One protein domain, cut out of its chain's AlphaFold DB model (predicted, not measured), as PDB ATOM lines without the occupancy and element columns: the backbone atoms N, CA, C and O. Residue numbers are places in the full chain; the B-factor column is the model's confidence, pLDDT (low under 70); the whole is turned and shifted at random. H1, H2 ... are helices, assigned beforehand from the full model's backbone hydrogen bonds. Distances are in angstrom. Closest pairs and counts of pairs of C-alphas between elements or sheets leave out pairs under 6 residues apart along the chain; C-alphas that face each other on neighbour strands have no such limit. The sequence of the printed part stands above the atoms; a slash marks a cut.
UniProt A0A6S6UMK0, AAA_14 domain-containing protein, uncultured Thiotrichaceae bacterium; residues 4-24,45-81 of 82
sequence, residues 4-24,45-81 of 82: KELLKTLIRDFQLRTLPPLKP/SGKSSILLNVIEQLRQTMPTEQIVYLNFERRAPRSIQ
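Overview. This is residues 4 to 24 and 45 to 81 of the 82 residues of the protein "AAA_14 domain-containing protein" of uncultured Thiotrichaceae bacterium (UniProt A0A6S6UMK0). Begin at residue 4 and you find two helices, H1 and then H2, pointing in clearly different directions and not meeting, with a long unnamed stretch after H2 that folds back between them. The 58 printed residues hold two named helices, in the order H1, H2, and no named strand. The class is all helix, though under half of the residues, 28 of 58, are in named elements. The whole is only just compact, close to loose, with a radius of gyration of the C-alphas of 12.3 A and spans of 35 by 28 by 16 A.

Arrangement. H1, residues 4 to 16, and H2, residues 47 to 61, are apart, with no C-alpha of the one within 8 A of the other. Look at the backbone: every O i to N i+4 pair is within hydrogen-bond range in H1, and 10 of 11 in H2.

Along the chain. Find C-alpha 4 at (116.477, 111.523, 84.468); from there H1 runs 18.6 A to C-alpha 16. H2 runs 21.6 A from C-alpha 47 to C-alpha 61 at (95.885, 91.724, 85.887).

Size, cuts and confidence. The C-alphas farthest apart, of Lys 4 and Pro 24, are 35.2 A apart. Residues 25 to 44 are not printed; C-alphas 24 and 45 stand 14.5 A apart across this cut, which lies in the link from H1 to H2. Residues 62 to 81 hold no named element, and pLDDT is under 70 at residues 74 to 81.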
ATOM      1  N   LYS A   4     117.349 112.073  83.422       92.19
ATOM      2  CA  LYS A   4     116.477 111.523  84.468       92.19
ATOM      3  C   LYS A   4     115.039 112.016  84.314       92.19
ATOM      4  O   LYS A   4     114.115 111.212  84.373       92.19
ATOM      5  N   GLU A   5     114.860 113.316  84.097       91.50
ATOM      6  CA  GLU A   5     113.529 113.900  83.912       91.50
ATOM      7  C   GLU A   5     112.881 113.420  82.610       91.50
ATOM      8  O   GLU A   5     111.713 113.049  82.624       91.50
ATOM      9  N   LEU A   6     113.653 113.281  81.524       88.94
ATOM     10  CA  LEU A   6     113.159 112.678  80.281       88.94
ATOM     11  C   LEU A   6     112.611 111.261  80.511       88.94
ATOM     12  O   LEU A   6     111.508 110.950  80.066       88.94
ATOM     13  N   LEU A   7     113.361 110.401  81.209       90.69
ATOM     14  CA  LEU A   7     112.929 109.027  81.471       90.69
ATOM     15  C   LEU A   7     111.642 108.987  82.307       90.69
ATOM     16  O   LEU A   7     110.727 108.238  81.974       90.69
ATOM     17  N   LYS A   8     111.541 109.820  83.353       92.38
ATOM     18  CA  LYS A   8     110.316 109.941  84.160       92.38
ATOM     19  C   LYS A   8     109.119 110.363  83.311       92.38
ATOM     20  O   LYS A   8     108.050 109.773  83.447       92.38
ATOM     21  N   THR A   9     109.294 111.350  82.433       90.69
ATOM     22  CA  THR A   9     108.228 111.805  81.533       90.69
ATOM     23  C   THR A   9     107.806 110.700  80.573       90.69
ATOM     24  O   THR A   9     106.616 110.450  80.451       90.69
ATOM     25  N   LEU A  10     108.747 109.966  79.966       90.38
ATOM     26  CA  LEU A  10     108.418 108.846  79.073       90.38
ATOM     27  C   LEU A  10     107.601 107.752  79.775       90.38
ATOM     28  O   LEU A  10     106.641 107.242  79.197       90.38
ATOM     29  N   ILE A  11     107.965 107.409  81.014       92.56
ATOM     30  CA  ILE A  11     107.232 106.426  81.822       92.56
ATOM     31  C   ILE A  11     105.823 106.945  82.131       92.56
ATOM     32  O   ILE A  11     104.843 106.256  81.848       92.56
ATOM     33  N   ARG A  12     105.709 108.176  82.647       92.69
ATOM     34  CA  ARG A  12     104.423 108.796  82.998       92.69
ATOM     35  C   ARG A  12     103.495 108.917  81.789       92.69
ATOM     36  O   ARG A  12     102.325 108.556  81.878       92.69
ATOM     37  N   ASP A  13     104.012 109.389  80.658       90.62
ATOM     38  CA  ASP A  13     103.244 109.554  79.422       90.62
ATOM     39  C   ASP A  13     102.690 108.214  78.936       90.62
ATOM     40  O   ASP A  13     101.550 108.132  78.481       90.62
ATOM     41  N   PHE A  14     103.478 107.141  79.042       90.75
ATOM     42  CA  PHE A  14     103.007 105.806  78.700       90.75
ATOM     43  C   PHE A  14     101.926 105.305  79.665       90.75
ATOM     44  O   PHE A  14     100.924 104.748  79.212       90.75
ATOM     45  N   GLN A  15     102.106 105.507  80.970       92.50
ATOM     46  CA  GLN A  15     101.140 105.074  81.980       92.50
ATOM     47  C   GLN A  15      99.784 105.771  81.803       92.50
ATOM     48  O   GLN A  15      98.749 105.118  81.879       92.50
ATOM     49  N   LEU A  16      99.790 107.065  81.463       91.56
ATOM     50  CA  LEU A  16      98.575 107.856  81.247       91.56
ATOM     51  C   LEU A  16      97.911 107.631  79.881       91.56
ATOM     52  O   LEU A  16      96.755 108.014  79.695       91.56
ATOM     53  N   ARG A  17      98.608 107.046  78.897       89.06
ATOM     54  CA  ARG A  17      98.025 106.884  77.560       89.06
ATOM     55  C   ARG A  17      97.020 105.733  77.502       89.06
ATOM     56  O   ARG A  17      97.255 104.628  78.011       89.06
ATOM     57  N   THR A  18      95.978 105.947  76.707       88.88
ATOM     58  CA  THR A  18      95.131 104.882  76.170       88.88
ATOM     59  C   THR A  18      95.841 104.174  75.015       88.88
ATOM     60  O   THR A  18      96.553 104.791  74.213       88.88
ATOM     61  N   LEU A  19      95.711 102.848  74.955       88.81
ATOM     62  CA  LEU A  19      96.230 102.083  73.827       88.81
ATOM     63  C   LEU A  19      95.305 102.268  72.613       88.81
ATOM     64  O   LEU A  19      94.094 102.408  72.778       88.81
ATOM     65  N   PRO A  20      95.858 102.319  71.386       87.62
ATOM     66  CA  PRO A  20      95.032 102.327  70.183       87.62
ATOM     67  C   PRO A  20      94.234 101.017  70.094       87.62
ATOM     68  O   PRO A  20      94.679 100.020  70.656       87.62
ATOM     69  N   PRO A  21      93.115 100.971  69.352       86.88
ATOM     70  CA  PRO A  21      92.353  99.739  69.176       86.88
ATOM     71  C   PRO A  21      93.244  98.624  68.610       86.88
ATOM     72  O   PRO A  21      93.851  98.767  67.543       86.88
ATOM     73  N   LEU A  22      93.341  97.518  69.348       88.50
ATOM     74  CA  LEU A  22      94.164  96.366  68.995       88.50
ATOM     75  C   LEU A  22      93.296  95.257  68.404       88.50
ATOM     76  O   LEU A  22      92.195  94.987  68.874       88.50
ATOM     77  N   LYS A  23      93.817  94.589  67.370       86.94
ATOM     78  CA  LYS A  23      93.249  93.326  66.894       86.94
ATOM     79  C   LYS A  23      93.869  92.168  67.685       86.94
ATOM     80  O   LYS A  23      95.106  92.151  67.794       86.94
ATOM     81  N   PRO A  24      93.056  91.206  68.164       82.56
ATOM     82  CA  PRO A  24      93.553  89.978  68.770       82.56
ATOM     83  C   PRO A  24      94.551  89.266  67.853       82.56
ATOM     84  O   PRO A  24      94.456  89.340  66.624       82.56
ATOM     85  N   SER A  45     106.364  92.769  60.572       91.50
ATOM     86  CA  SER A  45     105.720  91.492  60.953       91.50
ATOM     87  C   SER A  45     104.744  91.560  62.145       91.50
ATOM     88  O   SER A  45     104.308  90.533  62.648       91.50
ATOM     89  N   GLY A  46     104.427  92.751  62.661       90.38
ATOM     90  CA  GLY A  46     103.456  92.900  63.752       90.38
ATOM     91  C   GLY A  46     103.985  92.664  65.172       90.38
ATOM     92  O   GLY A  46     103.192  92.715  66.106       90.38
ATOM     93  N   LYS A  47     105.300  92.505  65.381       93.38
ATOM     94  CA  LYS A  47     105.910  92.349  66.724       93.38
ATOM     95  C   LYS A  47     105.445  93.404  67.732       93.38
ATOM     96  O   LYS A  47     104.996  93.063  68.817       93.38
ATOM     97  N   SER A  48     105.478  94.686  67.358       92.00
ATOM     98  CA  SER A  48     105.007  95.769  68.232       92.00
ATOM     99  C   SER A  48     103.514  95.643  68.544       92.00
ATOM    100  O   SER A  48     103.103  95.936  69.657       92.00
ATOM    101  N   SER A  49     102.698  95.158  67.602       91.94
ATOM    102  CA  SER A  49     101.272  94.896  67.845       91.94
ATOM    103  C   SER A  49     101.065  93.738  68.825       91.94
ATOM    104  O   SER A  49     100.140  93.810  69.625       91.94
ATOM    105  N   ILE A  50     101.913  92.706  68.798       93.50
ATOM    106  CA  ILE A  50     101.888  91.619  69.789       93.50
ATOM    107  C   ILE A  50     102.263  92.162  71.174       93.50
ATOM    108  O   ILE A  50     101.524  91.940  72.124       93.50
ATOM    109  N   LEU A  51     103.338  92.950  71.281       93.19
ATOM    110  CA  LEU A  51     103.738  93.570  72.553       93.19
ATOM    111  C   LEU A  51     102.648  94.486  73.131       93.19
ATOM    112  O   LEU A  51     102.434  94.489  74.336       93.19
ATOM    113  N   LEU A  52     101.931  95.240  72.290       93.00
ATOM    114  CA  LEU A  52     100.807  96.060  72.754       93.00
ATOM    115  C   LEU A  52      99.623  95.215  73.248       93.00
ATOM    116  O   LEU A  52      99.023  95.586  74.248       93.00
ATOM    117  N   ASN A  53      99.319  94.083  72.601       93.12
ATOM    118  CA  ASN A  53      98.292  93.151  73.093       93.12
ATOM    119  C   ASN A  53      98.682  92.564  74.454       93.12
ATOM    120  O   ASN A  53      97.851  92.479  75.349       93.12
ATOM    121  N   VAL A  54      99.958  92.221  74.631       93.38
ATOM    122  CA  VAL A  54     100.483  91.748  75.917       93.38
ATOM    123  C   VAL A  54     100.333  92.814  76.999       93.38
ATOM    124  O   VAL A  54      99.894  92.507  78.098       93.38
ATOM    125  N   ILE A  55     100.646  94.076  76.695       93.62
ATOM    126  CA  ILE A  55     100.447  95.182  77.641       93.62
ATOM    127  C   ILE A  55      98.968  95.322  78.019       93.62
ATOM    128  O   ILE A  55      98.676  95.507  79.195       93.62
ATOM    129  N   GLU A  56      98.048  95.228  77.056       92.69
ATOM    130  CA  GLU A  56      96.600  95.267  77.317       92.69
ATOM    131  C   GLU A  56      96.180  94.147  78.284       92.69
ATOM    132  O   GLU A  56      95.505  94.410  79.275       92.69
ATOM    133  N   GLN A  57      96.659  92.919  78.061       91.62
ATOM    134  CA  GLN A  57      96.414  91.781  78.956       91.62
ATOM    135  C   GLN A  57      97.015  92.003  80.352       91.62
ATOM    136  O   GLN A  57      96.362  91.745  81.360       91.62
ATOM    137  N   LEU A  58      98.241  92.524  80.435       92.62
ATOM    138  CA  LEU A  58      98.889  92.816  81.714       92.62
ATOM    139  C   LEU A  58      98.109  93.880  82.497       92.62
ATOM    140  O   LEU A  58      97.854  93.678  83.678       92.62
ATOM    141  N   ARG A  59      97.635  94.950  81.845       92.69
ATOM    142  CA  ARG A  59      96.826  96.007  82.484       92.69
ATOM    143  C   ARG A  59      95.530  95.498  83.127       92.69
ATOM    144  O   ARG A  59      95.017  96.150  84.028       92.69
ATOM    145  N   GLN A  60      95.009  94.353  82.687       91.75
ATOM    146  CA  GLN A  60      93.832  93.717  83.291       91.75
ATOM    147  C   GLN A  60      94.163  92.941  84.575       91.75
ATOM    148  O   GLN A  60      93.268  92.650  85.363       91.75
ATOM    149  N   THR A  61      95.433  92.593  84.785       93.38
ATOM    150  CA  THR A  61      95.885  91.724  85.887       93.38
ATOM    151  C   THR A  61      96.771  92.438  86.904       93.38
ATOM    152  O   THR A  61      96.920  91.953  88.023       93.38
ATOM    153  N   MET A  62      97.352  93.588  86.548       93.75
ATOM    154  CA  MET A  62      98.218  94.370  87.428       93.75
ATOM    155  C   MET A  62      98.081  95.881  87.188       93.75
ATOM    156  O   MET A  62      97.696  96.303  86.092       93.75
ATOM    157  N   PRO A  63      98.437  96.713  88.186       94.75
ATOM    158  CA  PRO A  63      98.467  98.163  88.028       94.75
ATOM    159  C   PRO A  63      99.401  98.592  86.891       94.75
ATOM    160  O   PRO A  63     100.492  98.042  86.715       94.75
ATOM    161  N   THR A  64      99.005  99.618  86.135       92.81
ATOM    162  CA  THR A  64      99.793 100.123  84.994       92.81
ATOM    163  C   THR A  64     101.155 100.670  85.437       92.81
ATOM    164  O   THR A  64     102.113 100.660  84.667       92.81
ATOM    165  N   GLU A  65     101.274 101.087  86.695       94.19
ATOM    166  CA  GLU A  65     102.495 101.579  87.324       94.19
ATOM    167  C   GLU A  65     103.610 100.523  87.362       94.19
ATOM    168  O   GLU A  65     104.787 100.880  87.360       94.19
ATOM    169  N   GLN A  66     103.250  99.235  87.340       93.75
ATOM    170  CA  GLN A  66     104.194  98.113  87.296       93.75
ATOM    171  C   GLN A  66     104.685  97.795  85.874       93.75
ATOM    172  O   GLN A  66     105.576  96.967  85.697       93.75
ATOM    173  N   ILE A  67     104.136  98.458  84.849       93.50
ATOM    174  CA  ILE A  67     104.452  98.206  83.442       93.50
ATOM    175  C   ILE A  67     105.271  99.374  82.886       93.50
ATOM    176  O   ILE A  67     104.801 100.509  82.790       93.50
ATOM    177  N   VAL A  68     106.492  99.082  82.437       93.38
ATOM    178  CA  VAL A  68     107.365 100.051  81.763       93.38
ATOM    179  C   VAL A  68     107.501  99.686  80.289       93.38
ATOM    180  O   VAL A  68     107.972  98.607  79.942       93.38
ATOM    181  N   TYR A  69     107.124 100.614  79.410       92.44
ATOM    182  CA  TYR A  69     107.293 100.481  77.964       92.44
ATOM    183  C   TYR A  69     108.235 101.560  77.436       92.44
ATOM    184  O   TYR A  69     107.968 102.755  77.558       92.44
ATOM    185  N   LEU A  70     109.318 101.126  76.796       90.19
ATOM    186  CA  LEU A  70     110.303 102.001  76.171       90.19
ATOM    187  C   LEU A  70     110.331 101.734  74.667       90.19
ATOM    188  O   LEU A  70     110.575 100.613  74.226       90.19
ATOM    189  N   ASN A  71     110.084 102.776  73.874       88.50
ATOM    190  CA  ASN A  71     110.173 102.710  72.419       88.50
ATOM    191  C   ASN A  71     111.420 103.454  71.937       88.50
ATOM    192  O   ASN A  71     111.477 104.677  72.031       88.50
ATOM    193  N   PHE A  72     112.377 102.718  71.376       87.50
ATOM    194  CA  PHE A  72     113.635 103.267  70.868       87.50
ATOM    195  C   PHE A  72     113.556 103.775  69.418       87.50
ATOM    196  O   PHE A  72     114.457 104.477  68.971       87.50
ATOM    197  N   GLU A  73     112.488 103.463  68.675       79.88
ATOM    198  CA  GLU A  73     112.324 103.908  67.281       79.88
ATOM    199  C   GLU A  73     111.671 105.292  67.178       79.88
ATOM    200  O   GLU A  73     111.866 106.022  66.202       79.88
ATOM    201  N   ARG A  74     110.853 105.667  68.168       69.81
ATOM    202  CA  ARG A  74     110.091 106.917  68.136       69.81
ATOM    203  C   ARG A  74     110.894 108.028  68.801       69.81
ATOM    204  O   ARG A  74     111.283 107.916  69.959       69.81
ATOM    205  N   ARG A  75     111.097 109.136  68.081       62.59
ATOM    206  CA  ARG A  75     111.664 110.357  68.672       62.59
ATOM    207  C   ARG A  75     110.799 110.812  69.847       62.59
ATOM    208  O   ARG A  75     109.571 110.696  69.783       62.59
ATOM    209  N   ALA A  76     111.448 111.343  70.883       64.50
ATOM    210  CA  ALA A  76     110.763 111.925  72.030       64.50
ATOM    211  C   ALA A  76     109.674 112.914  71.553       64.50
ATOM    212  O   ALA A  76     109.909 113.647  70.583       64.50
ATOM    213  N   PRO A  77     108.485 112.914  72.179       62.44
ATOM    214  CA  PRO A  77     107.425 113.868  71.872       62.44
ATOM    215  C   PRO A  77     107.950 115.310  71.827       62.44
ATOM    216  O   PRO A  77     108.784 115.699  72.643       62.44
ATOM    217  N   ARG A  78     107.438 116.128  70.894       57.06
ATOM    218  CA  ARG A  78     107.833 117.548  70.758       57.06
ATOM    219  C   ARG A  78     107.572 118.366  72.031       57.06
ATOM    220  O   ARG A  78     108.249 119.362  72.244       57.06
ATOM    221  N   SER A  79     106.639 117.927  72.880       60.22
ATOM    222  CA  SER A  79     106.378 118.505  74.207       60.22
ATOM    223  C   SER A  79     107.575 118.418  75.161       60.22
ATOM    224  O   SER A  79     107.638 119.192  76.103       60.22
ATOM    225  N   ILE A  80     108.528 117.516  74.904       58.53
ATOM    226  CA  ILE A  80     109.722 117.284  75.731       58.53
ATOM    227  C   ILE A  80     110.972 117.977  75.138       58.53
ATOM    228  O   ILE A  80     112.057 117.932  75.711       58.53
ATOM    229  N   GLN A  81     110.846 118.620  73.970       53.72
ATOM    230  CA  GLN A  81     111.953 119.291  73.267       53.72
ATOM    231  C   GLN A  81     112.053 120.801  73.544       53.72
ATOM    232  O   GLN A  81     112.869 121.466  72.908       53.72
TER     233      GLN A  81